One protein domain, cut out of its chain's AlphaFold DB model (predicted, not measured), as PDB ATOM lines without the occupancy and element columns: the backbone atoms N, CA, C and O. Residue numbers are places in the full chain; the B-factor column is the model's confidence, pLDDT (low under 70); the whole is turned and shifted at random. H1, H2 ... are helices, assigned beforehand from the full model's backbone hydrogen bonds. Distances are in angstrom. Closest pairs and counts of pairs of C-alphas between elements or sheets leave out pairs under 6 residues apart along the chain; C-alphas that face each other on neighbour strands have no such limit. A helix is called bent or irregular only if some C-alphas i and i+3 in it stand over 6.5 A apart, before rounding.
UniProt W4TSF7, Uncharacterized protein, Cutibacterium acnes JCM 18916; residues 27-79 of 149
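AT A GLANCE: This is residues 27 to 79 of the 149 residues of an uncharacterized protein of Cutibacterium acnes JCM 18916 (UniProt W4TSF7). One long, nearly straight helix, H1, makes most of the length, and at its far end a wide loop of residues 52 to 70 leads round to a short helix, H2, set at a corner to it. Residues 27 to 44 of H1 stick out as a free arm, and residues 74 to 79, of which 74 to 78 belong to H2, stand free near the other end. The printed part has 53 residues with two named helices, H1 then H2, and no named strand; the class is all helix. The whole is extended, with a radius of gyration of the C-alphas of 15.4 A and spans of 50 by 24 by 14 A.

IN THESE COORDINATES: H1 covers residues 27 to 51 and measures 35.9 A from C-alpha 27 at (-3.691, 12.183, 42.088) to C-alpha 51 at (23.926, 22.703, 21.767). It is neither bent nor irregular, but only just: C-alphas 40 and 43 are 6.5 A apart. H2 covers residues 71 to 78, 10.4 A from first to last C-alpha, and ends with C-alpha 78 at (31.437, 36.804, 16.872).

HOW THE PARTS SIT: H1 and H2 are close but not clearly touching, with 1 pair of C-alphas within 8 A. Their closest C-alphas, those of Ser 51 and Asn 72, are 7.5 A apart. Their lines are only just about perpendicular, at 70.4 degrees. In H2 every O i to N i+4 pair is within hydrogen-bond range, and in H1 19 of 21 are.

THE WHOLE: The outline is a rod, and the C-alphas farthest apart, those of Trp 27 and Asp 79, are 50.9 A apart. The printed part has no cut. The link from H1 to H2 is long, with 19 residues. The mean pLDDT of the printed part is 75.1, and residues 54 to 68 are under 70.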
ATOM      1  N   TRP A  27      -5.053  12.734  42.179       74.31
ATOM      2  CA  TRP A  27      -3.691  12.183  42.088       74.31
ATOM      3  C   TRP A  27      -3.350  11.654  40.689       74.31
ATOM      4  O   TRP A  27      -2.269  11.919  40.173       74.31
ATOM      5  N   TRP A  28      -4.302  10.996  40.018       81.88
ATOM      6  CA  TRP A  28      -4.112  10.533  38.638       81.88
ATOM      7  C   TRP A  28      -3.850  11.687  37.659       81.88
ATOM      8  O   TRP A  28      -3.026  11.561  36.761       81.88
ATOM      9  N   ARG A  29      -4.489  12.848  37.862       81.56
ATOM     10  CA  ARG A  29      -4.259  14.047  37.036       81.56
ATOM     11  C   ARG A  29      -2.863  14.628  37.256       81.56
ATOM     12  O   ARG A  29      -2.265  15.122  36.311       81.56
ATOM     13  N   HIS A  30      -2.345  14.541  38.480       85.88
ATOM     14  CA  HIS A  30      -0.991  14.993  38.803       85.88
ATOM     15  C   HIS A  30       0.050  14.034  38.223       85.88
ATOM     16  O   HIS A  30       1.007  14.493  37.614       85.88
ATOM     17  N   LEU A  31      -0.173  12.718  38.318       88.44
ATOM     18  CA  LEU A  31       0.671  11.717  37.661       88.44
ATOM     19  C   LEU A  31       0.707  11.914  36.140       88.44
ATOM     20  O   LEU A  31       1.791  11.956  35.569       88.44
ATOM     21  N   LEU A  32      -0.447  12.111  35.492       90.12
ATOM     22  CA  LEU A  32      -0.502  12.436  34.063       90.12
ATOM     23  C   LEU A  32       0.228  13.744  33.741       90.12
ATOM     24  O   LEU A  32       0.964  13.794  32.761       90.12
ATOM     25  N   GLY A  33       0.056  14.781  34.565       90.00
ATOM     26  CA  GLY A  33       0.763  16.050  34.410       90.00
ATOM     27  C   GLY A  33       2.280  15.887  34.507       90.00
ATOM     28  O   GLY A  33       3.003  16.390  33.657       90.00
ATOM     29  N   ILE A  34       2.765  15.122  35.487       92.00
ATOM     30  CA  ILE A  34       4.193  14.836  35.666       92.00
ATOM     31  C   ILE A  34       4.735  14.043  34.475       92.00
ATOM     32  O   ILE A  34       5.772  14.408  33.932       92.00
ATOM     33  N   ILE A  35       4.029  13.001  34.025       93.12
ATOM     34  CA  ILE A  35       4.436  12.210  32.854       93.12
ATOM     35  C   ILE A  35       4.500  13.096  31.606       93.12
ATOM     36  O   ILE A  35       5.480  13.032  30.867       93.12
ATOM     37  N   ALA A  36       3.504  13.960  31.393       91.81
ATOM     38  CA  ALA A  36       3.490  14.898  30.274       91.81
ATOM     39  C   ALA A  36       4.659  15.894  30.339       91.81
ATOM     40  O   ALA A  36       5.298  16.150  29.320       91.81
ATOM     41  N   VAL A  37       4.984  16.414  31.528       94.31
ATOM     42  CA  VAL A  37       6.133  17.308  31.736       94.31
ATOM     43  C   VAL A  37       7.449  16.585  31.469       94.31
ATOM     44  O   VAL A  37       8.282  17.121  30.749       94.31
ATOM     45  N   VAL A  38       7.642  15.374  31.992       92.94
ATOM     46  CA  VAL A  38       8.865  14.586  31.759       92.94
ATOM     47  C   VAL A  38       9.022  14.260  30.274       92.94
ATOM     48  O   VAL A  38      10.106  14.424  29.718       92.94
ATOM     49  N   PHE A  39       7.933  13.869  29.610       93.56
ATOM     50  CA  PHE A  39       7.926  13.603  28.175       93.56
ATOM     51  C   PHE A  39       8.257  14.855  27.351       93.56
ATOM     52  O   PHE A  39       9.054  14.778  26.421       93.56
ATOM     53  N   ALA A  40       7.712  16.019  27.715       92.25
ATOM     54  CA  ALA A  40       8.027  17.293  27.068       92.25
ATOM     55  C   ALA A  40       9.452  17.792  27.379       92.25
ATOM     56  O   ALA A  40      10.085  18.420  26.533       92.25
ATOM     57  N   ALA A  41       9.975  17.496  28.570       91.81
ATOM     58  CA  ALA A  41      11.320  17.876  28.996       91.81
ATOM     59  C   ALA A  41      12.415  17.039  28.319       91.81
ATOM     60  O   ALA A  41      13.511  17.545  28.091       91.81
ATOM     61  N   PHE A  42      12.132  15.786  27.957       88.00
ATOM     62  CA  PHE A  42      13.097  14.902  27.301       88.00
ATOM     63  C   PHE A  42      13.744  15.511  26.033       88.00
ATOM     64  O   PHE A  42      14.976  15.607  25.995       88.00
ATOM     65  N   PRO A  43      12.987  15.997  25.024       88.12
ATOM     66  CA  PRO A  43      13.586  16.630  23.847       88.12
ATOM     67  C   PRO A  43      14.280  17.962  24.168       88.12
ATOM     68  O   PRO A  43      15.276  18.289  23.527       88.12
ATOM     69  N   LEU A  44      13.815  18.712  25.175       87.94
ATOM     70  CA  LEU A  44      14.476  19.943  25.628       87.94
ATOM     71  C   LEU A  44      15.885  19.647  26.157       87.94
ATOM     72  O   LEU A  44      16.847  20.293  25.747       87.94
ATOM     73  N   VAL A  45      16.025  18.630  27.013       84.88
ATOM     74  CA  VAL A  45      17.327  18.205  27.553       84.88
ATOM     75  C   VAL A  45      18.245  17.692  26.443       84.88
ATOM     76  O   VAL A  45      19.437  17.999  26.451       84.88
ATOM     77  N   TYR A  46      17.706  16.968  25.461       83.81
ATOM     78  CA  TYR A  46      18.479  16.505  24.308       83.81
ATOM     79  C   TYR A  46      19.031  17.669  23.472       83.81
ATOM     80  O   TYR A  46      20.227  17.701  23.183       83.81
ATOM     81  N   VAL A  47      18.194  18.655  23.129       83.62
ATOM     82  CA  VAL A  47      18.619  19.841  22.365       83.62
ATOM     83  C   VAL A  47      19.642  20.663  23.146       83.62
ATOM     84  O   VAL A  47      20.623  21.122  22.562       83.62
ATOM     85  N   LEU A  48      19.470  20.801  24.464       82.81
ATOM     86  CA  LEU A  48      20.467  21.439  25.323       82.81
ATOM     87  C   LEU A  48      21.797  20.680  25.274       82.81
ATOM     88  O   LEU A  48      22.815  21.280  24.949       82.81
ATOM     89  N   SER A  49      21.806  19.363  25.494       78.69
ATOM     90  CA  SER A  49      23.041  18.569  25.405       78.69
ATOM     91  C   SER A  49      23.700  18.674  24.025       78.69
ATOM     92  O   SER A  49      24.925  18.716  23.946       78.69
ATOM     93  N   ALA A  50      22.919  18.717  22.945       78.69
ATOM     94  CA  ALA A  50      23.433  18.873  21.587       78.69
ATOM     95  C   ALA A  50      24.038  20.267  21.342       78.69
ATOM     96  O   ALA A  50      25.057  20.381  20.664       78.69
ATOM     97  N   SER A  51      23.452  21.321  21.919       77.62
ATOM     98  CA  SER A  51      23.926  22.703  21.767       77.62
ATOM     99  C   SER A  51      25.296  22.949  22.415       77.62
ATOM    100  O   SER A  51      26.049  23.800  21.939       77.62
ATOM    101  N   LEU A  52      25.631  22.217  23.483       74.31
ATOM    102  CA  LEU A  52      26.918  22.326  24.186       74.31
ATOM    103  C   LEU A  52      27.998  21.367  23.641       74.31
ATOM    104  O   LEU A  52      29.127  21.387  24.127       74.31
ATOM    105  N   ALA A  53      27.690  20.547  22.628       72.69
ATOM    106  CA  ALA A  53      28.652  19.623  22.030       72.69
ATOM    107  C   ALA A  53      29.561  20.343  20.997       72.69
ATOM    108  O   ALA A  53      29.051  20.902  20.021       72.69
ATOM    109  N   PRO A  54      30.902  20.305  21.133       61.38
ATOM    110  CA  PRO A  54      31.834  21.122  20.334       61.38
ATOM    111  C   PRO A  54      31.910  20.783  18.835       61.38
ATOM    112  O   PRO A  54      32.342  21.618  18.043       61.38
ATOM    113  N   GLY A  55      31.521  19.567  18.436       61.62
ATOM    114  CA  GLY A  55      31.607  19.080  17.049       61.62
ATOM    115  C   GLY A  55      30.272  18.980  16.306       61.62
ATOM    116  O   GLY A  55      30.244  18.505  15.173       61.62
ATOM    117  N   GLY A  56      29.161  19.381  16.937       59.47
ATOM    118  CA  GLY A  56      27.815  19.052  16.460       59.47
ATOM    119  C   GLY A  56      27.520  17.546  16.545       59.47
ATOM    120  O   GLY A  56      28.410  16.700  16.587       59.47
ATOM    121  N   THR A  57      26.245  17.165  16.579       58.47
ATOM    122  CA  THR A  57      25.823  15.757  16.716       58.47
ATOM    123  C   THR A  57      25.924  14.965  15.402       58.47
ATOM    124  O   THR A  57      25.102  14.089  15.143       58.47
ATOM    125  N   LEU A  58      26.906  15.273  14.546       53.41
ATOM    126  CA  LEU A  58      27.066  14.680  13.209       53.41
ATOM    127  C   LEU A  58      27.388  13.176  13.246       53.41
ATOM    128  O   LEU A  58      27.191  12.481  12.255       53.41
ATOM    129  N   THR A  59      27.841  12.654  14.385       51.38
ATOM    130  CA  THR A  59      28.306  11.268  14.530       51.38
ATOM    131  C   THR A  59      27.634  10.546  15.694       51.38
ATOM    132  O   THR A  59      28.317   9.991  16.548       51.38
ATOM    133  N   GLY A  60      26.295  10.567  15.766       51.97
ATOM    134  CA  GLY A  60      25.492   9.559  16.490       51.97
ATOM    135  C   GLY A  60      25.897   9.241  17.937       51.97
ATOM    136  O   GLY A  60      25.586   8.165  18.447       51.97
ATOM    137  N   SER A  61      26.627  10.137  18.603       53.56
ATOM    138  CA  SER A  61      27.196   9.867  19.913       53.56
ATOM    139  C   SER A  61      26.084  10.041  20.931       53.56
ATOM    140  O   SER A  61      25.820  11.140  21.402       53.56
ATOM    141  N   ASN A  62      25.438   8.927  21.274       55.41
ATOM    142  CA  ASN A  62      24.383   8.785  22.288       55.41
ATOM    143  C   ASN A  62      24.847   9.129  23.724       55.41
ATOM    144  O   ASN A  62      24.212   8.747  24.705       55.41
ATOM    145  N   LYS A  63      25.978   9.828  23.875       59.31
ATOM    146  CA  LYS A  63      26.484  10.292  25.161       59.31
ATOM    147  C   LYS A  63      25.938  11.682  25.452       59.31
ATOM    148  O   LYS A  63      26.503  12.688  25.027       59.31
ATOM    149  N   LEU A  64      24.861  11.711  26.229       57.91
ATOM    150  CA  LEU A  64      24.415  12.910  26.930       57.91
ATOM    151  C   LEU A  64      25.594  13.449  27.771       57.91
ATOM    152  O   LEU A  64      26.154  12.711  28.580       57.91
ATOM    153  N   PHE A  65      25.982  14.709  27.551       58.66
ATOM    154  CA  PHE A  65      26.999  15.447  28.324       58.66
ATOM    155  C   PHE A  65      28.445  14.900  28.331       58.66
ATOM    156  O   PHE A  65      29.134  15.005  29.342       58.66
ATOM    157  N   SER A  66      28.965  14.348  27.226       60.44
ATOM    158  CA  SER A  66      30.367  13.878  27.224       60.44
ATOM    159  C   SER A  66      31.417  14.998  27.218       60.44
ATOM    160  O   SER A  66      32.520  14.764  27.703       60.44
ATOM    161  N   GLN A  67      31.111  16.156  26.624       61.06
ATOM    162  CA  GLN A  67      31.974  17.343  26.573       61.06
ATOM    163  C   GLN A  67      31.081  18.582  26.525       61.06
ATOM    164  O   GLN A  67      30.152  18.634  25.719       61.06
ATOM    165  N   THR A  68      31.330  19.537  27.418       61.09
ATOM    166  CA  THR A  68      30.524  20.755  27.559       61.09
ATOM    167  C   THR A  68      31.373  21.941  27.130       61.09
ATOM    168  O   THR A  68      32.248  22.361  27.881       61.09
ATOM    169  N   ASP A  69      31.118  22.477  25.938       70.44
ATOM    170  CA  ASP A  69      31.864  23.603  25.382       70.44
ATOM    171  C   ASP A  69      30.949  24.786  25.056       70.44
ATOM    172  O   ASP A  69      29.993  24.685  24.287       70.44
ATOM    173  N   PHE A  70      31.296  25.959  25.586       73.75
ATOM    174  CA  PHE A  70      30.600  27.220  25.295       73.75
ATOM    175  C   PHE A  70      31.116  27.918  24.026       73.75
ATOM    176  O   PHE A  70      30.607  28.973  23.643       73.75
ATOM    177  N   SER A  71      32.103  27.325  23.346       70.62
ATOM    178  CA  SER A  71      32.709  27.885  22.133       70.62
ATOM    179  C   SER A  71      31.727  27.998  20.961       70.62
ATOM    180  O   SER A  71      31.903  28.851  20.094       70.62
ATOM    181  N   ASN A  72      30.666  27.186  20.942       73.12
ATOM    182  CA  ASN A  72      29.592  27.305  19.957       73.12
ATOM    183  C   ASN A  72      28.879  28.659  20.083       73.12
ATOM    184  O   ASN A  72      28.705  29.354  19.089       73.12
ATOM    185  N   TYR A  73      28.536  29.085  21.303       76.94
ATOM    186  CA  TYR A  73      27.835  30.351  21.524       76.94
ATOM    187  C   TYR A  73      28.696  31.567  21.187       76.94
ATOM    188  O   TYR A  73      28.186  32.510  20.585       76.94
ATOM    189  N   SER A  74      29.993  31.542  21.523       73.81
ATOM    190  CA  SER A  74      30.901  32.642  21.180       73.81
ATOM    191  C   SER A  74      31.078  32.771  19.668       73.81
ATOM    192  O   SER A  74      30.935  33.872  19.145       73.81
ATOM    193  N   LYS A  75      31.263  31.654  18.950       71.75
ATOM    194  CA  LYS A  75      31.316  31.636  17.479       71.75
ATOM    195  C   LYS A  75      30.040  32.198  16.848       71.75
ATOM    196  O   LYS A  75      30.135  32.968  15.905       71.75
ATOM    197  N   LEU A  76      28.859  31.869  17.381       70.31
ATOM    198  CA  LEU A  76      27.582  32.372  16.856       70.31
ATOM    199  C   LEU A  76      27.454  33.902  16.930       70.31
ATOM    200  O   LEU A  76      26.823  34.500  16.061       70.31
ATOM    201  N   VAL A  77      28.009  34.535  17.968       73.00
ATOM    202  CA  VAL A  77      27.900  35.991  18.159       73.00
ATOM    203  C   VAL A  77      29.059  36.772  17.544       73.00
ATOM    204  O   VAL A  77      28.886  37.946  17.230       73.00
ATOM    205  N   SER A  78      30.226  36.145  17.370       72.88
ATOM    206  CA  SER A  78      31.437  36.804  16.872       72.88
ATOM    207  C   SER A  78      31.717  36.574  15.388       72.88
ATOM    208  O   SER A  78      32.706  37.109  14.896       72.88
ATOM    209  N   ASP A  79      30.929  35.754  14.686       72.06
ATOM    210  CA  ASP A  79      31.151  35.446  13.268       72.06
ATOM    211  C   ASP A  79      30.635  36.586  12.357       72.06
ATOM    212  O   ASP A  79      29.421  36.787  12.241       72.06
TER     213      ASP A  79